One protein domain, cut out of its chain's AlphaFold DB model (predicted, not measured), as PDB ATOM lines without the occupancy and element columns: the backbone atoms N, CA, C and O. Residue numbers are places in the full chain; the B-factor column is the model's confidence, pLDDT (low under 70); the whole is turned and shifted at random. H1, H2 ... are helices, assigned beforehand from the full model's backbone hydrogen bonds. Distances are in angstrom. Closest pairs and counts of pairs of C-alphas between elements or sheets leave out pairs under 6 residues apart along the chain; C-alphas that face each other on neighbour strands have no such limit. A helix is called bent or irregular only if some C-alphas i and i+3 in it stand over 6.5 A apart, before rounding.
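This is residues 446 to 563 of the 625 residues of an uncharacterized protein of Coxiellaceae bacterium (UniProt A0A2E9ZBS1). One long helix, H3, makes the spine of a flat, elongated domain; at one end of it the chain folds back, and H4 and then H5 return across it, one after the other. H1 packs on both H3 and H4, and a long loop, residues 461 to 478, links it to the short helix H2 near the other end of H3. The turn at residues 523 to 528 sticks out. The printed part has 118 residues with five named helices, in the order H1, H2, H3, H4, H5, and no named strand; the class is all helix. It is only just loose, close to compact, with a radius of gyration of the C-alphas of 16.5 A and spans of 55 by 35 by 19 A.

The hub is H3, residues 494 to 520, which touches three other helices. With its residues 508 to 520 alone it touches H4, residues 527 to 543, at a steep tilt of 47 degrees, opposite ways; the closest C-alphas, of Ile 519 and Leu 530, are 6.5 A apart. H4 is irregular, with C-alphas 536 and 539 7.3 A apart, and has a kink of 44 degrees near residue 536. H5, residues 546 to 557, touches residues 500 to 504 of H3 alone, opposite ways at a tilt of 37 degrees, only just steep; the closest C-alphas, of Ile 504 and Ile 549, are 6.4 A apart. H4 and H5 meet only through their tight link. H1, residues 448 to 460, touches H3 with residues 454 to 458 alone, at a shallow tilt of 27 degrees, opposite ways; the closest C-alphas, of Glu 458 and Ser 501, are 6.2 A apart. With residues 449 to 453 alone H1 touches H4, the same way at a shallow tilt of 26 degrees; the closest C-alphas, of Ala 449 and Asp 535, are 5.7 A apart. H2, residues 479 to 484, is close to H5 but not clearly touching: the closest C-alphas, of Val 480 and Val 553, are 7.8 A apart. H1 and H5 are apart, as are H2 and H4. Each O i to N i+4 pair is within hydrogen-bond range in H2, H3 and H5, against 8 of 9 in H1 and 11 of 13 in H4.

H3 is 38.2 A long, from C-alpha 494 at (16.179, -169.645, 20.728) to C-alpha 520 at (8.801, -135.717, 36.633). H4 measures 24.5 A, H1 18.5 A, H5 16.5 A and H2 8.5 A. H5 ends at C-alpha 557, (17.804, -170.808, 34.712).

The two C-alphas farthest apart, of Ser 489 and Asn 524, are 55.9 A apart. The printed part has no cut. The link from H1 to H2 is long, with 18 residues. Mean pLDDT of the printed part is 79.3; residues 464 to 476 and residue 523 are under 70.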
ATOM      1  N   SER A 446      11.070-145.194  22.559       79.62
ATOM      2  CA  SER A 446      11.429-144.956  21.153       79.62
ATOM      3  C   SER A 446      12.495-143.871  20.966       79.62
ATOM      4  O   SER A 446      12.903-143.594  19.836       79.62
ATOM      5  N   ARG A 447      12.962-143.234  22.048       79.19
ATOM      6  CA  ARG A 447      14.040-142.242  21.964       79.19
ATOM      7  C   ARG A 447      15.334-142.919  21.545       79.19
ATOM      8  O   ARG A 447      15.644-144.000  22.032       79.19
ATOM      9  N   PHE A 448      16.121-142.251  20.704       74.38
ATOM     10  CA  PHE A 448      17.352-142.811  20.137       74.38
ATOM     11  C   PHE A 448      18.294-143.376  21.214       74.38
ATOM     12  O   PHE A 448      18.653-144.547  21.164       74.38
ATOM     13  N   ALA A 449      18.591-142.583  22.249       75.19
ATOM     14  CA  ALA A 449      19.477-143.001  23.335       75.19
ATOM     15  C   ALA A 449      18.933-144.211  24.119       75.19
ATOM     16  O   ALA A 449      19.701-145.070  24.530       75.19
ATOM     17  N   VAL A 450      17.613-144.318  24.304       80.00
ATOM     18  CA  VAL A 450      16.974-145.461  24.985       80.00
ATOM     19  C   VAL A 450      16.928-146.694  24.085       80.00
ATOM     20  O   VAL A 450      17.118-147.823  24.556       80.00
ATOM     21  N   ARG A 451      16.704-146.493  22.784       82.44
ATOM     22  CA  ARG A 451      16.647-147.577  21.807       82.44
ATOM     23  C   ARG A 451      18.002-148.263  21.661       82.44
ATOM     24  O   ARG A 451      18.008-149.487  21.676       82.44
ATOM     25  N   ASP A 452      19.107-147.516  21.660       76.31
ATOM     26  CA  ASP A 452      20.465-148.080  21.609       76.31
ATOM     27  C   ASP A 452      20.694-149.122  22.720       76.31
ATOM     28  O   ASP A 452      21.120-150.246  22.458       76.31
ATOM     29  N   TYR A 453      20.337-148.803  23.968       80.38
ATOM     30  CA  TYR A 453      20.454-149.754  25.082       80.38
ATOM     31  C   TYR A 453      19.443-150.902  25.004       80.38
ATOM     32  O   TYR A 453      19.750-152.034  25.380       80.38
ATOM     33  N   THR A 454      18.247-150.641  24.478       82.81
ATOM     34  CA  THR A 454      17.248-151.692  24.247       82.81
ATOM     35  C   THR A 454      17.740-152.698  23.198       82.81
ATOM     36  O   THR A 454      17.575-153.903  23.382       82.81
ATOM     37  N   ASP A 455      18.408-152.225  22.144       79.88
ATOM     38  CA  ASP A 455      19.026-153.051  21.104       79.88
ATOM     39  C   ASP A 455      20.192-153.890  21.645       79.88
ATOM     40  O   ASP A 455      20.365-155.041  21.227       79.88
ATOM     41  N   ILE A 456      20.960-153.364  22.609       80.69
ATOM     42  CA  ILE A 456      21.996-154.136  23.316       80.69
ATOM     43  C   ILE A 456      21.359-155.327  24.044       80.69
ATOM     44  O   ILE A 456      21.781-156.461  23.819       80.69
ATOM     45  N   ILE A 457      20.291-155.108  24.823       83.88
ATOM     46  CA  ILE A 457      19.562-156.188  25.521       83.88
ATOM     47  C   ILE A 457      19.048-157.228  24.521       83.88
ATOM     48  O   ILE A 457      19.194-158.434  24.723       83.88
ATOM     49  N   GLU A 458      18.435-156.783  23.427       82.88
ATOM     50  CA  GLU A 458      17.917-157.684  22.397       82.88
ATOM     51  C   GLU A 458      19.031-158.525  21.753       82.88
ATOM     52  O   GLU A 458      18.866-159.726  21.526       82.88
ATOM     53  N   THR A 459      20.185-157.910  21.503       80.19
ATOM     54  CA  THR A 459      21.347-158.558  20.886       80.19
ATOM     55  C   THR A 459      22.053-159.519  21.841       80.19
ATOM     56  O   THR A 459      22.539-160.571  21.420       80.19
ATOM     57  N   ASP A 460      22.111-159.195  23.130       84.25
ATOM     58  CA  ASP A 460      22.750-160.024  24.151       84.25
ATOM     59  C   ASP A 460      21.984-161.317  24.426       84.25
ATOM     60  O   ASP A 460      22.595-162.355  24.691       84.25
ATOM     61  N   PHE A 461      20.665-161.301  24.243       87.69
ATOM     62  CA  PHE A 461      19.803-162.479  24.319       87.69
ATOM     63  C   PHE A 461      19.399-162.993  22.933       87.69
ATOM     64  O   PHE A 461      18.265-163.413  22.709       87.69
ATOM     65  N   SER A 462      20.336-163.003  21.987       79.94
ATOM     66  CA  SER A 462      20.122-163.577  20.662       79.94
ATOM     67  C   SER A 462      21.323-164.398  20.199       79.94
ATOM     68  O   SER A 462      22.473-164.093  20.505       79.94
ATOM     69  N   ASN A 463      21.061-165.456  19.425       70.56
ATOM     70  CA  ASN A 463      22.105-166.205  18.711       70.56
ATOM     71  C   ASN A 463      22.483-165.537  17.367       70.56
ATOM     72  O   ASN A 463      23.415-165.968  16.690       70.56
ATOM     73  N   THR A 464      21.761-164.485  16.972       64.31
ATOM     74  CA  THR A 464      21.946-163.724  15.726       64.31
ATOM     75  C   THR A 464      21.929-162.223  16.006       64.31
ATOM     76  O   THR A 464      21.089-161.759  16.773       64.31
ATOM     77  N   THR A 465      22.773-161.430  15.349       54.62
ATOM     78  CA  THR A 465      22.683-159.962  15.443       54.62
ATOM     79  C   THR A 465      21.361-159.469  14.836       54.62
ATOM     80  O   THR A 465      20.983-159.903  13.743       54.62
ATOM     81  N   ILE A 466      20.638-158.592  15.539       50.62
ATOM     82  CA  ILE A 466      19.366-158.017  15.069       50.62
ATOM     83  C   ILE A 466      19.663-156.897  14.063       50.62
ATOM     84  O   ILE A 466      20.643-156.169  14.195       50.62
ATOM     85  N   LYS A 467      18.862-156.801  12.995       37.78
ATOM     86  CA  LYS A 467      19.101-155.876  11.877       37.78
ATOM     87  C   LYS A 467      18.830-154.414  12.262       37.78
ATOM     88  O   LYS A 467      17.689-153.971  12.218       37.78
ATOM     89  N   GLY A 468      19.911-153.659  12.429       37.66
ATOM     90  CA  GLY A 468      20.072-152.275  11.981       37.66
ATOM     91  C   GLY A 468      21.370-152.212  11.168       37.66
ATOM     92  O   GLY A 468      22.391-152.677  11.651       37.66
ATOM     93  N   SER A 469      21.302-151.765   9.906       30.36
ATOM     94  CA  SER A 469      22.408-151.512   8.953       30.36
ATOM     95  C   SER A 469      23.748-152.260   9.184       30.36
ATOM     96  O   SER A 469      24.537-151.773   9.980       30.36
ATOM     97  N   ILE A 470      24.070-153.302   8.375       28.97
ATOM     98  CA  ILE A 470      25.360-154.082   8.247       28.97
ATOM     99  C   ILE A 470      25.182-155.587   8.677       28.97
ATOM    100  O   ILE A 470      24.178-155.892   9.320       28.97
ATOM    101  N   PRO A 471      25.901-156.597   8.102       34.16
ATOM    102  CA  PRO A 471      25.311-157.829   7.580       34.16
ATOM    103  C   PRO A 471      25.149-158.935   8.636       34.16
ATOM    104  O   PRO A 471      25.703-158.910   9.730       34.16
ATOM    105  N   ILE A 472      24.397-159.958   8.239       42.16
ATOM    106  CA  ILE A 472      24.047-161.136   9.032       42.16
ATOM    107  C   ILE A 472      25.300-162.002   9.250       42.16
ATOM    108  O   ILE A 472      25.695-162.766   8.370       42.16
ATOM    109  N   THR A 473      25.900-161.913  10.434       36.69
ATOM    110  CA  THR A 473      26.831-162.917  10.971       36.69
ATOM    111  C   THR A 473      26.282-163.429  12.299       36.69
ATOM    112  O   THR A 473      25.863-162.632  13.135       36.69
ATOM    113  N   ASN A 474      26.254-164.753  12.488       50.94
ATOM    114  CA  ASN A 474      25.955-165.363  13.788       50.94
ATOM    115  C   ASN A 474      26.892-164.780  14.853       50.94
ATOM    116  O   ASN A 474      28.099-164.686  14.623       50.94
ATOM    117  N   LYS A 475      26.346-164.418  16.017       59.41
ATOM    118  CA  LYS A 475      27.164-164.100  17.191       59.41
ATOM    119  C   LYS A 475      27.599-165.447  17.779       59.41
ATOM    120  O   LYS A 475      26.756-166.277  18.108       59.41
ATOM    121  N   ASP A 476      28.905-165.691  17.895       60.72
ATOM    122  CA  ASP A 476      29.449-166.929  18.494       60.72
ATOM    123  C   ASP A 476      29.032-167.101  19.974       60.72
ATOM    124  O   ASP A 476      29.127-168.197  20.535       60.72
ATOM    125  N   THR A 477      28.586-166.017  20.616       73.56
ATOM    126  CA  THR A 477      28.353-165.905  22.057       73.56
ATOM    127  C   THR A 477      27.108-165.064  22.369       73.56
ATOM    128  O   THR A 477      26.798-164.119  21.649       73.56
ATOM    129  N   ASN A 478      26.382-165.421  23.428       87.56
ATOM    130  CA  ASN A 478      25.237-164.675  23.963       87.56
ATOM    131  C   ASN A 478      25.385-164.570  25.490       87.56
ATOM    132  O   ASN A 478      26.171-165.320  26.072       87.56
ATOM    133  N   TYR A 479      24.614-163.696  26.138       88.94
ATOM    134  CA  TYR A 479      24.739-163.412  27.571       88.94
ATOM    135  C   TYR A 479      24.677-164.676  28.439       88.94
ATOM    136  O   TYR A 479      25.487-164.854  29.342       88.94
ATOM    137  N   VAL A 480      23.773-165.615  28.131       90.12
ATOM    138  CA  VAL A 480      23.654-166.881  28.876       90.12
ATOM    139  C   VAL A 480      24.904-167.748  28.703       90.12
ATOM    140  O   VAL A 480      25.376-168.345  29.672       90.12
ATOM    141  N   LYS A 481      25.474-167.817  27.491       89.12
ATOM    142  CA  LYS A 481      26.729-168.547  27.250       89.12
ATOM    143  C   LYS A 481      27.899-167.922  28.003       89.12
ATOM    144  O   LYS A 481      28.699-168.671  28.558       89.12
ATOM    145  N   GLU A 482      27.990-166.597  28.043       88.50
ATOM    146  CA  GLU A 482      29.054-165.874  28.753       88.50
ATOM    147  C   GLU A 482      28.937-166.069  30.259       88.50
ATOM    148  O   GLU A 482      29.893-166.509  30.903       88.50
ATOM    149  N   LEU A 483      27.730-165.858  30.788       91.00
ATOM    150  CA  LEU A 483      27.412-166.022  32.198       91.00
ATOM    151  C   LEU A 483      27.780-167.420  32.703       91.00
ATOM    152  O   LEU A 483      28.381-167.565  33.764       91.00
ATOM    153  N   LEU A 484      27.445-168.459  31.933       90.12
ATOM    154  CA  LEU A 484      27.677-169.854  32.310       90.12
ATOM    155  C   LEU A 484      29.039-170.401  31.853       90.12
ATOM    156  O   LEU A 484      29.475-171.441  32.340       90.12
ATOM    157  N   GLY A 485      29.749-169.709  30.959       86.69
ATOM    158  CA  GLY A 485      30.962-170.215  30.309       86.69
ATOM    159  C   GLY A 485      30.720-171.460  29.453       86.69
ATOM    160  O   GLY A 485      31.511-172.399  29.514       86.69
ATOM    161  N   LEU A 486      29.621-171.492  28.695       85.69
ATOM    162  CA  LEU A 486      29.282-172.638  27.849       85.69
ATOM    163  C   LEU A 486      30.269-172.785  26.674       85.69
ATOM    164  O   LEU A 486      30.690-171.777  26.098       85.69
ATOM    165  N   PRO A 487      30.602-174.022  26.251       77.19
ATOM    166  CA  PRO A 487      31.414-174.241  25.061       77.19
ATOM    167  C   PRO A 487      30.761-173.635  23.814       77.19
ATOM    168  O   PRO A 487      29.539-173.666  23.665       77.19
ATOM    169  N   LYS A 488      31.571-173.160  22.857       72.19
ATOM    170  CA  LYS A 488      31.072-172.568  21.596       72.19
ATOM    171  C   LYS A 488      30.114-173.487  20.824       72.19
ATOM    172  O   LYS A 488      29.213-172.999  20.149       72.19
ATOM    173  N   SER A 489      30.301-174.804  20.930       70.81
ATOM    174  CA  SER A 489      29.457-175.830  20.303       70.81
ATOM    175  C   SER A 489      28.038-175.903  20.867       70.81
ATOM    176  O   SER A 489      27.147-176.419  20.195       70.81
ATOM    177  N   ASN A 490      27.816-175.419  22.088       78.31
ATOM    178  CA  ASN A 490      26.536-175.532  22.769       78.31
ATOM    179  C   ASN A 490      25.693-174.307  22.431       78.31
ATOM    180  O   ASN A 490      26.127-173.168  22.611       78.31
ATOM    181  N   ASN A 491      24.480-174.534  21.936       80.31
ATOM    182  CA  ASN A 491      23.542-173.471  21.608       80.31
ATOM    183  C   ASN A 491      22.389-173.477  22.600       80.31
ATOM    184  O   ASN A 491      21.656-174.458  22.700       80.31
ATOM    185  N   VAL A 492      22.219-172.353  23.295       84.69
ATOM    186  CA  VAL A 492      21.015-172.091  24.083       84.69
ATOM    187  C   VAL A 492      19.839-172.010  23.115       84.69
ATOM    188  O   VAL A 492      19.936-171.351  22.072       84.69
ATOM    189  N   ALA A 493      18.747-172.702  23.439       82.69
ATOM    190  CA  ALA A 493      17.577-172.753  22.579       82.69
ATOM    191  C   ALA A 493      17.035-171.331  22.312       82.69
ATOM    192  O   ALA A 493      16.898-170.551  23.258       82.69
ATOM    193  N   PRO A 494      16.677-170.981  21.060       80.19
ATOM    194  CA  PRO A 494      16.179-169.645  20.728       80.19
ATOM    195  C   PRO A 494      14.984-169.201  21.581       80.19
ATOM    196  O   PRO A 494      14.926-168.053  22.001       80.19
ATOM    197  N   GLN A 495      14.071-170.122  21.901       77.88
ATOM    198  CA  GLN A 495      12.915-169.844  22.760       77.88
ATOM    199  C   GLN A 495      13.329-169.437  24.182       77.88
ATOM    200  O   GLN A 495      12.733-168.533  24.760       77.88
ATOM    201  N   ALA A 496      14.375-170.056  24.739       82.56
ATOM    202  CA  ALA A 496      14.879-169.697  26.061       82.56
ATOM    203  C   ALA A 496      15.439-168.270  26.068       82.56
ATOM    204  O   ALA A 496      15.134-167.487  26.962       82.56
ATOM    205  N   LEU A 497      16.204-167.921  25.032       85.31
ATOM    206  CA  LEU A 497      16.748-166.579  24.858       85.31
ATOM    207  C   LEU A 497      15.647-165.529  24.656       85.31
ATOM    208  O   LEU A 497      15.709-164.471  25.270       85.31
ATOM    209  N   GLN A 498      14.606-165.837  23.877       81.00
ATOM    210  CA  GLN A 498      13.457-164.946  23.678       81.00
ATOM    211  C   GLN A 498      12.723-164.638  24.988       81.00
ATOM    212  O   GLN A 498      12.444-163.476  25.273       81.00
ATOM    213  N   VAL A 499      12.439-165.663  25.798       81.31
ATOM    214  CA  VAL A 499      11.752-165.488  27.087       81.31
ATOM    215  C   VAL A 499      12.608-164.678  28.058       81.31
ATOM    216  O   VAL A 499      12.103-163.756  28.692       81.31
ATOM    217  N   LEU A 500      13.908-164.977  28.151       86.56
ATOM    218  CA  LEU A 500      14.821-164.218  29.007       86.56
ATOM    219  C   LEU A 500      14.969-162.768  28.527       86.56
ATOM    220  O   LEU A 500      14.920-161.858  29.346       86.56
ATOM    221  N   SER A 501      15.065-162.534  27.215       86.94
ATOM    222  CA  SER A 501      15.093-161.183  26.638       86.94
ATOM    223  C   SER A 501      13.852-160.381  27.031       86.94
ATOM    224  O   SER A 501      13.977-159.242  27.474       86.94
ATOM    225  N   ALA A 502      12.659-160.977  26.927       79.94
ATOM    226  CA  ALA A 502      11.408-160.328  27.318       79.94
ATOM    227  C   ALA A 502      11.372-159.989  28.820       79.94
ATOM    228  O   ALA A 502      11.023-158.865  29.183       79.94
ATOM    229  N   ASP A 503      11.804-160.919  29.681       83.62
ATOM    230  CA  ASP A 503      11.906-160.689  31.128       83.62
ATOM    231  C   ASP A 503      12.842-159.499  31.433       83.62
ATOM    232  O   ASP A 503      12.499-158.617  32.225       83.62
ATOM    233  N   ILE A 504      14.007-159.432  30.777       88.31
ATOM    234  CA  ILE A 504      14.980-158.351  30.987       88.31
ATOM    235  C   ILE A 504      14.489-157.011  30.430       88.31
ATOM    236  O   ILE A 504      14.639-155.986  31.096       88.31
ATOM    237  N   LYS A 505      13.842-156.995  29.262       86.56
ATOM    238  CA  LYS A 505      13.212-155.780  28.718       86.56
ATOM    239  C   LYS A 505      12.153-155.203  29.647       86.56
ATOM    240  O   LYS A 505      12.045-153.980  29.752       86.56
ATOM    241  N   SER A 506      11.388-156.057  30.326       83.25
ATOM    242  CA  SER A 506      10.408-155.600  31.312       83.25
ATOM    243  C   SER A 506      11.104-154.936  32.507       83.25
ATOM    244  O   SER A 506      10.719-153.841  32.917       83.25
ATOM    245  N   ILE A 507      12.197-155.521  33.020       87.50
ATOM    246  CA  ILE A 507      13.006-154.901  34.087       87.50
ATOM    247  C   ILE A 507      13.560-153.545  33.635       87.50
ATOM    248  O   ILE A 507      13.449-152.562  34.368       87.50
ATOM    249  N   TRP A 508      14.106-153.477  32.422       89.69
ATOM    250  CA  TRP A 508      14.613-152.244  31.825       89.69
ATOM    251  C   TRP A 508      13.550-151.151  31.729       89.69
ATOM    252  O   TRP A 508      13.744-150.051  32.247       89.69
ATOM    253  N   SER A 509      12.396-151.483  31.155       86.19
ATOM    254  CA  SER A 509      11.272-150.556  30.998       86.19
ATOM    255  C   SER A 509      10.767-150.051  32.352       86.19
ATOM    256  O   SER A 509      10.488-148.864  32.518       86.19
ATOM    257  N   ASN A 510      10.712-150.927  33.357       84.69
ATOM    258  CA  ASN A 510      10.298-150.573  34.713       84.69
ATOM    259  C   ASN A 510      11.298-149.646  35.419       84.69
ATOM    260  O   ASN A 510      10.889-148.701  36.098       84.69
ATOM    261  N   GLU A 511      12.601-149.876  35.266       88.06
ATOM    262  CA  GLU A 511      13.621-148.996  35.846       88.06
ATOM    263  C   GLU A 511      13.675-147.637  35.143       88.06
ATOM    264  O   GLU A 511      13.774-146.612  35.825       88.06
ATOM    265  N   LEU A 512      13.494-147.589  33.817       89.50
ATOM    266  CA  LEU A 512      13.328-146.313  33.113       89.50
ATOM    267  C   LEU A 512      12.085-145.566  33.559       89.50
ATOM    268  O   LEU A 512      12.144-144.354  33.747       89.50
ATOM    269  N   ARG A 513      10.967-146.268  33.755       87.25
ATOM    270  CA  ARG A 513       9.728-145.656  34.242       87.25
ATOM    271  C   ARG A 513       9.938-145.020  35.606       87.25
ATOM    272  O   ARG A 513       9.641-143.845  35.783       87.25
ATOM    273  N   ARG A 514      10.559-145.748  36.538       86.81
ATOM    274  CA  ARG A 514      10.939-145.213  37.857       86.81
ATOM    275  C   ARG A 514      11.869-144.011  37.734       86.81
ATOM    276  O   ARG A 514      11.744-143.063  38.505       86.81
ATOM    277  N   TYR A 515      12.816-144.043  36.800       89.00
ATOM    278  CA  TYR A 515      13.726-142.926  36.568       89.00
ATOM    279  C   TYR A 515      12.999-141.690  36.026       89.00
ATOM    280  O   TYR A 515      13.128-140.621  36.622       89.00
ATOM    281  N   ARG A 516      12.170-141.850  34.987       88.44
ATOM    282  CA  ARG A 516      11.280-140.808  34.458       88.44
ATOM    283  C   ARG A 516      10.425-140.219  35.573       88.44
ATOM    284  O   ARG A 516      10.459-139.014  35.769       88.44
ATOM    285  N   ASP A 517       9.722-141.056  36.331       83.62
ATOM    286  CA  ASP A 517       8.780-140.611  37.362       83.62
ATOM    287  C   ASP A 517       9.482-139.816  38.471       83.62
ATOM    288  O   ASP A 517       8.939-138.826  38.957       83.62
ATOM    289  N   ARG A 518      10.720-140.185  38.835       85.44
ATOM    290  CA  ARG A 518      11.553-139.390  39.756       85.44
ATOM    291  C   ARG A 518      11.902-138.018  39.184       85.44
ATOM    292  O   ARG A 518      11.916-137.045  39.929       85.44
ATOM    293  N   ILE A 519      12.193-137.929  37.888       84.00
ATOM    294  CA  ILE A 519      12.498-136.651  37.236       84.00
ATOM    295  C   ILE A 519      11.225-135.801  37.092       84.00
ATOM    296  O   ILE A 519      11.250-134.597  37.332       84.00
ATOM    297  N   SER A 520      10.087-136.411  36.767       80.31
ATOM    298  CA  SER A 520       8.801-135.717  36.633       80.31
ATOM    299  C   SER A 520       8.301-135.096  37.945       80.31
ATOM    300  O   SER A 520       7.439-134.226  37.912       80.31
ATOM    301  N   GLN A 521       8.845-135.502  39.097       81.38
ATOM    302  CA  GLN A 521       8.543-134.897  40.401       81.38
ATOM    303  C   GLN A 521       9.235-133.542  40.628       81.38
ATOM    304  O   GLN A 521       8.912-132.857  41.601       81.38
ATOM    305  N   PHE A 522      10.172-133.125  39.766       76.44
ATOM    306  CA  PHE A 522      10.778-131.798  39.873       76.44
ATOM    307  C   PHE A 522       9.762-130.703  39.497       76.44
ATOM    308  O   PHE A 522       9.173-130.760  38.415       76.44
ATOM    309  N   PRO A 523       9.555-129.678  40.349       64.00
ATOM    310  CA  PRO A 523       8.621-128.599  40.045       64.00
ATOM    311  C   PRO A 523       9.034-127.858  38.768       64.00
ATOM    312  O   PRO A 523      10.202-127.505  38.617       64.00
ATOM    313  N   ASN A 524       8.062-127.557  37.903       75.12
ATOM    314  CA  ASN A 524       8.223-126.777  36.666       75.12
ATOM    315  C   ASN A 524       9.127-127.403  35.590       75.12
ATOM    316  O   ASN A 524       9.622-126.672  34.735       75.12
ATOM    317  N   ILE A 525       9.342-128.720  35.602       75.62
ATOM    318  CA  ILE A 525      10.072-129.370  34.513       75.62
ATOM    319  C   ILE A 525       9.229-129.392  33.232       75.62
ATOM    320  O   ILE A 525       8.090-129.864  33.226       75.62
ATOM    321  N   THR A 526       9.779-128.867  32.141       77.31
ATOM    322  CA  THR A 526       9.135-128.957  30.824       77.31
ATOM    323  C   THR A 526       9.316-130.356  30.217       77.31
ATOM    324  O   THR A 526      10.265-131.059  30.578       77.31
ATOM    325  N   PRO A 527       8.452-130.788  29.275       74.19
ATOM    326  CA  PRO A 527       8.636-132.062  28.573       74.19
ATOM    327  C   PRO A 527      10.026-132.199  27.932       74.19
ATOM    328  O   PRO A 527      10.688-133.217  28.116       74.19
ATOM    329  N   ASP A 528      10.525-131.148  27.276       73.88
ATOM    330  CA  ASP A 528      11.848-131.161  26.636       73.88
ATOM    331  C   ASP A 528      12.991-131.340  27.646       73.88
ATOM    332  O   ASP A 528      13.941-132.088  27.402       73.88
ATOM    333  N   GLU A 529      12.900-130.698  28.813       78.88
ATOM    334  CA  GLU A 529      13.884-130.855  29.887       78.88
ATOM    335  C   GLU A 529      13.824-132.240  30.537       78.88
ATOM    336  O   GLU A 529      14.870-132.810  30.856       78.88
ATOM    337  N   LEU A 530      12.619-132.793  30.720       83.44
ATOM    338  CA  LEU A 530      12.416-134.163  31.196       83.44
ATOM    339  C   LEU A 530      13.106-135.153  30.258       83.44
ATOM    340  O   LEU A 530      13.892-135.990  30.701       83.44
ATOM    341  N   TYR A 531      12.853-135.023  28.962       84.06
ATOM    342  CA  TYR A 531      13.402-135.907  27.949       84.06
ATOM    343  C   TYR A 531      14.916-135.786  27.796       84.06
ATOM    344  O   TYR A 531      15.601-136.803  27.721       84.06
ATOM    345  N   LYS A 532      15.459-134.566  27.838       81.25
ATOM    346  CA  LYS A 532      16.908-134.353  27.834       81.25
ATOM    347  C   LYS A 532      17.583-135.023  29.034       81.25
ATOM    348  O   LYS A 532      18.608-135.676  28.872       81.25
ATOM    349  N   LYS A 533      16.993-134.916  30.230       85.25
ATOM    350  CA  LYS A 533      17.506-135.594  31.433       85.25
ATOM    351  C   LYS A 533      17.438-137.116  31.324       85.25
ATOM    352  O   LYS A 533      18.321-137.795  31.837       85.25
ATOM    353  N   ILE A 534      16.408-137.649  30.668       86.75
ATOM    354  CA  ILE A 534      16.309-139.082  30.380       86.75
ATOM    355  C   ILE A 534      17.448-139.518  29.454       86.75
ATOM    356  O   ILE A 534      18.149-140.465  29.794       86.75
ATOM    357  N   ASP A 535      17.681-138.804  28.349       83.56
ATOM    358  CA  ASP A 535      18.762-139.122  27.405       83.56
ATOM    359  C   ASP A 535      20.154-139.028  28.058       83.56
ATOM    360  O   ASP A 535      21.025-139.845  27.776       83.56
ATOM    361  N   GLU A 536      20.368-138.063  28.956       81.94
ATOM    362  CA  GLU A 536      21.629-137.906  29.696       81.94
ATOM    363  C   GLU A 536      21.833-138.993  30.767       81.94
ATOM    364  O   GLU A 536      22.968-139.376  31.044       81.94
ATOM    365  N   GLY A 537      20.753-139.497  31.374       83.25
ATOM    366  CA  GLY A 537      20.807-140.448  32.491       83.25
ATOM    367  C   GLY A 537      20.578-141.916  32.130       83.25
ATOM    368  O   GLY A 537      20.757-142.789  32.980       83.25
ATOM    369  N   VAL A 538      20.179-142.221  30.894       88.38
ATOM    370  CA  VAL A 538      19.827-143.586  30.465       88.38
ATOM    371  C   VAL A 538      20.981-144.580  30.638       88.38
ATOM    372  O   VAL A 538      20.750-145.721  31.037       88.38
ATOM    373  N   GLY A 539      22.226-144.141  30.426       78.38
ATOM    374  CA  GLY A 539      23.416-144.973  30.625       78.38
ATOM    375  C   GLY A 539      23.635-145.376  32.087       78.38
ATOM    376  O   GLY A 539      24.018-146.516  32.359       78.38
ATOM    377  N   ASP A 540      23.324-144.490  33.037       83.44
ATOM    378  CA  ASP A 540      23.401-144.791  34.472       83.44
ATOM    379  C   ASP A 540      22.307-145.785  34.880       83.44
ATOM    380  O   ASP A 540      22.560-146.733  35.631       83.44
ATOM    381  N   VAL A 541      21.091-145.610  34.344       87.94
ATOM    382  CA  VAL A 541      19.986-146.556  34.556       87.94
ATOM    383  C   VAL A 541      20.375-147.933  34.024       87.94
ATOM    384  O   VAL A 541      20.213-148.918  34.744       87.94
ATOM    385  N   TYR A 542      20.945-148.004  32.818       85.69
ATOM    386  CA  TYR A 542      21.388-149.261  32.216       85.69
ATOM    387  C   TYR A 542      22.495-149.925  33.037       85.69
ATOM    388  O   TYR A 542      22.403-151.104  33.360       85.69
ATOM    389  N   SER A 543      23.503-149.161  33.457       81.44
ATOM    390  CA  SER A 543      24.608-149.678  34.276       81.44
ATOM    391  C   SER A 543      24.119-150.236  35.618       81.44
ATOM    392  O   SER A 543      24.650-151.223  36.119       81.44
ATOM    393  N   SER A 544      23.050-149.666  36.186       86.50
ATOM    394  CA  SER A 544      22.429-150.188  37.411       86.50
ATOM    395  C   SER A 544      21.712-151.536  37.231       86.50
ATOM    396  O   SER A 544      21.349-152.175  38.225       86.50
ATOM    397  N   LEU A 545      21.484-151.973  35.986       86.50
ATOM    398  CA  LEU A 545      20.805-153.229  35.695       86.50
ATOM    399  C   LEU A 545      21.709-154.453  35.752       86.50
ATOM    400  O   LEU A 545      21.169-155.536  35.930       86.50
ATOM    401  N   GLU A 546      23.026-154.317  35.604       81.19
ATOM    402  CA  GLU A 546      23.933-155.459  35.402       81.19
ATOM    403  C   GLU A 546      23.712-156.576  36.439       81.19
ATOM    404  O   GLU A 546      23.430-157.721  36.079       81.19
ATOM    405  N   LEU A 547      23.693-156.213  37.726       84.56
ATOM    406  CA  LEU A 547      23.431-157.152  38.822       84.56
ATOM    407  C   LEU A 547      22.004-157.722  38.791       84.56
ATOM    408  O   LEU A 547      21.815-158.918  39.000       84.56
ATOM    409  N   LYS A 548      20.997-156.894  38.485       89.06
ATOM    410  CA  LYS A 548      19.589-157.327  38.413       89.06
ATOM    411  C   LYS A 548      19.358-158.308  37.266       89.06
ATOM    412  O   LYS A 548      18.580-159.246  37.412       89.06
ATOM    413  N   ILE A 549      20.015-158.087  36.126       88.19
ATOM    414  CA  ILE A 549      19.965-158.976  34.962       88.19
ATOM    415  C   ILE A 549      20.594-160.311  35.330       88.19
ATOM    416  O   ILE A 549      19.968-161.350  35.128       88.19
ATOM    417  N   GLU A 550      21.795-160.288  35.906       89.56
ATOM    418  CA  GLU A 550      22.504-161.500  36.297       89.56
ATOM    419  C   GLU A 550      21.686-162.338  37.291       89.56
ATOM    420  O   GLU A 550      21.460-163.530  37.058       89.56
ATOM    421  N   GLU A 551      21.199-161.716  38.368       90.31
ATOM    422  CA  GLU A 551      20.354-162.366  39.375       90.31
ATOM    423  C   GLU A 551      19.095-162.955  38.739       90.31
ATOM    424  O   GLU A 551      18.803-164.141  38.924       90.31
ATOM    425  N   ARG A 552      18.390-162.170  37.914       91.44
ATOM    426  CA  ARG A 552      17.159-162.621  37.268       91.44
ATOM    427  C   ARG A 552      17.398-163.793  36.326       91.44
ATOM    428  O   ARG A 552      16.632-164.756  36.339       91.44
ATOM    429  N   VAL A 553      18.447-163.736  35.509       91.19
ATOM    430  CA  VAL A 553      18.790-164.825  34.589       91.19
ATOM    431  C   VAL A 553      19.128-166.084  35.381       91.19
ATOM    432  O   VAL A 553      18.598-167.149  35.067       91.19
ATOM    433  N   LYS A 554      19.927-165.982  36.451       92.25
ATOM    434  CA  LYS A 554      20.241-167.125  37.324       92.25
ATOM    435  C   LYS A 554      18.986-167.738  37.937       92.25
ATOM    436  O   LYS A 554      18.803-168.949  37.838       92.25
ATOM    437  N   GLU A 555      18.099-166.929  38.516       91.25
ATOM    438  CA  GLU A 555      16.823-167.397  39.075       91.25
ATOM    439  C   GLU A 555      15.996-168.179  38.053       91.25
ATOM    440  O   GLU A 555      15.483-169.259  38.349       91.25
ATOM    441  N   ARG A 556      15.888-167.653  36.828       89.75
ATOM    442  CA  ARG A 556      15.111-168.285  35.760       89.75
ATOM    443  C   ARG A 556      15.759-169.586  35.306       89.75
ATOM    444  O   ARG A 556      15.066-170.598  35.204       89.75
ATOM    445  N   LEU A 557      17.074-169.605  35.112       90.50
ATOM    446  CA  LEU A 557      17.804-170.808  34.712       90.50
ATOM    447  C   LEU A 557      17.695-171.931  35.753       90.50
ATOM    448  O   LEU A 557      17.465-173.075  35.367       90.50
ATOM    449  N   LYS A 558      17.737-171.611  37.056       89.94
ATOM    450  CA  LYS A 558      17.585-172.584  38.159       89.94
ATOM    451  C   LYS A 558      16.260-173.356  38.148       89.94
ATOM    452  O   LYS A 558      16.168-174.393  38.794       89.94
ATOM    453  N   THR A 559      15.243-172.894  37.420       86.44
ATOM    454  CA  THR A 559      13.950-173.600  37.313       86.44
ATOM    455  C   THR A 559      14.005-174.884  36.474       86.44
ATOM    456  O   THR A 559      13.038-175.646  36.457       86.44
ATOM    457  N   GLY A 560      15.088-175.101  35.715       83.19
ATOM    458  CA  GLY A 560      15.206-176.232  34.785       83.19
ATOM    459  C   GLY A 560      14.300-176.127  33.549       83.19
ATOM    460  O   GLY A 560      14.271-177.035  32.723       83.19
ATOM    461  N   ASN A 561      13.573-175.017  33.380       84.88
ATOM    462  CA  ASN A 561      12.618-174.830  32.281       84.88
ATOM    463  C   ASN A 561      13.270-174.365  30.965       84.88
ATOM    464  O   ASN A 561      12.572-174.195  29.968       84.88
ATOM    465  N   PHE A 562      14.587-174.149  30.950       87.00
ATOM    466  CA  PHE A 562      15.297-173.560  29.819       87.00
ATOM    467  C   PHE A 562      16.371-174.498  29.286       87.00
ATOM    468  O   PHE A 562      17.335-174.809  29.982       87.00
ATOM    469  N   ASN A 563      16.258-174.892  28.018       86.31
ATOM    470  CA  ASN A 563      17.302-175.657  27.351       86.31
ATOM    471  C   ASN A 563      18.533-174.775  27.058       86.31
ATOM    472  O   ASN A 563      18.583-174.029  26.077       86.31
TER     473      ASN A 563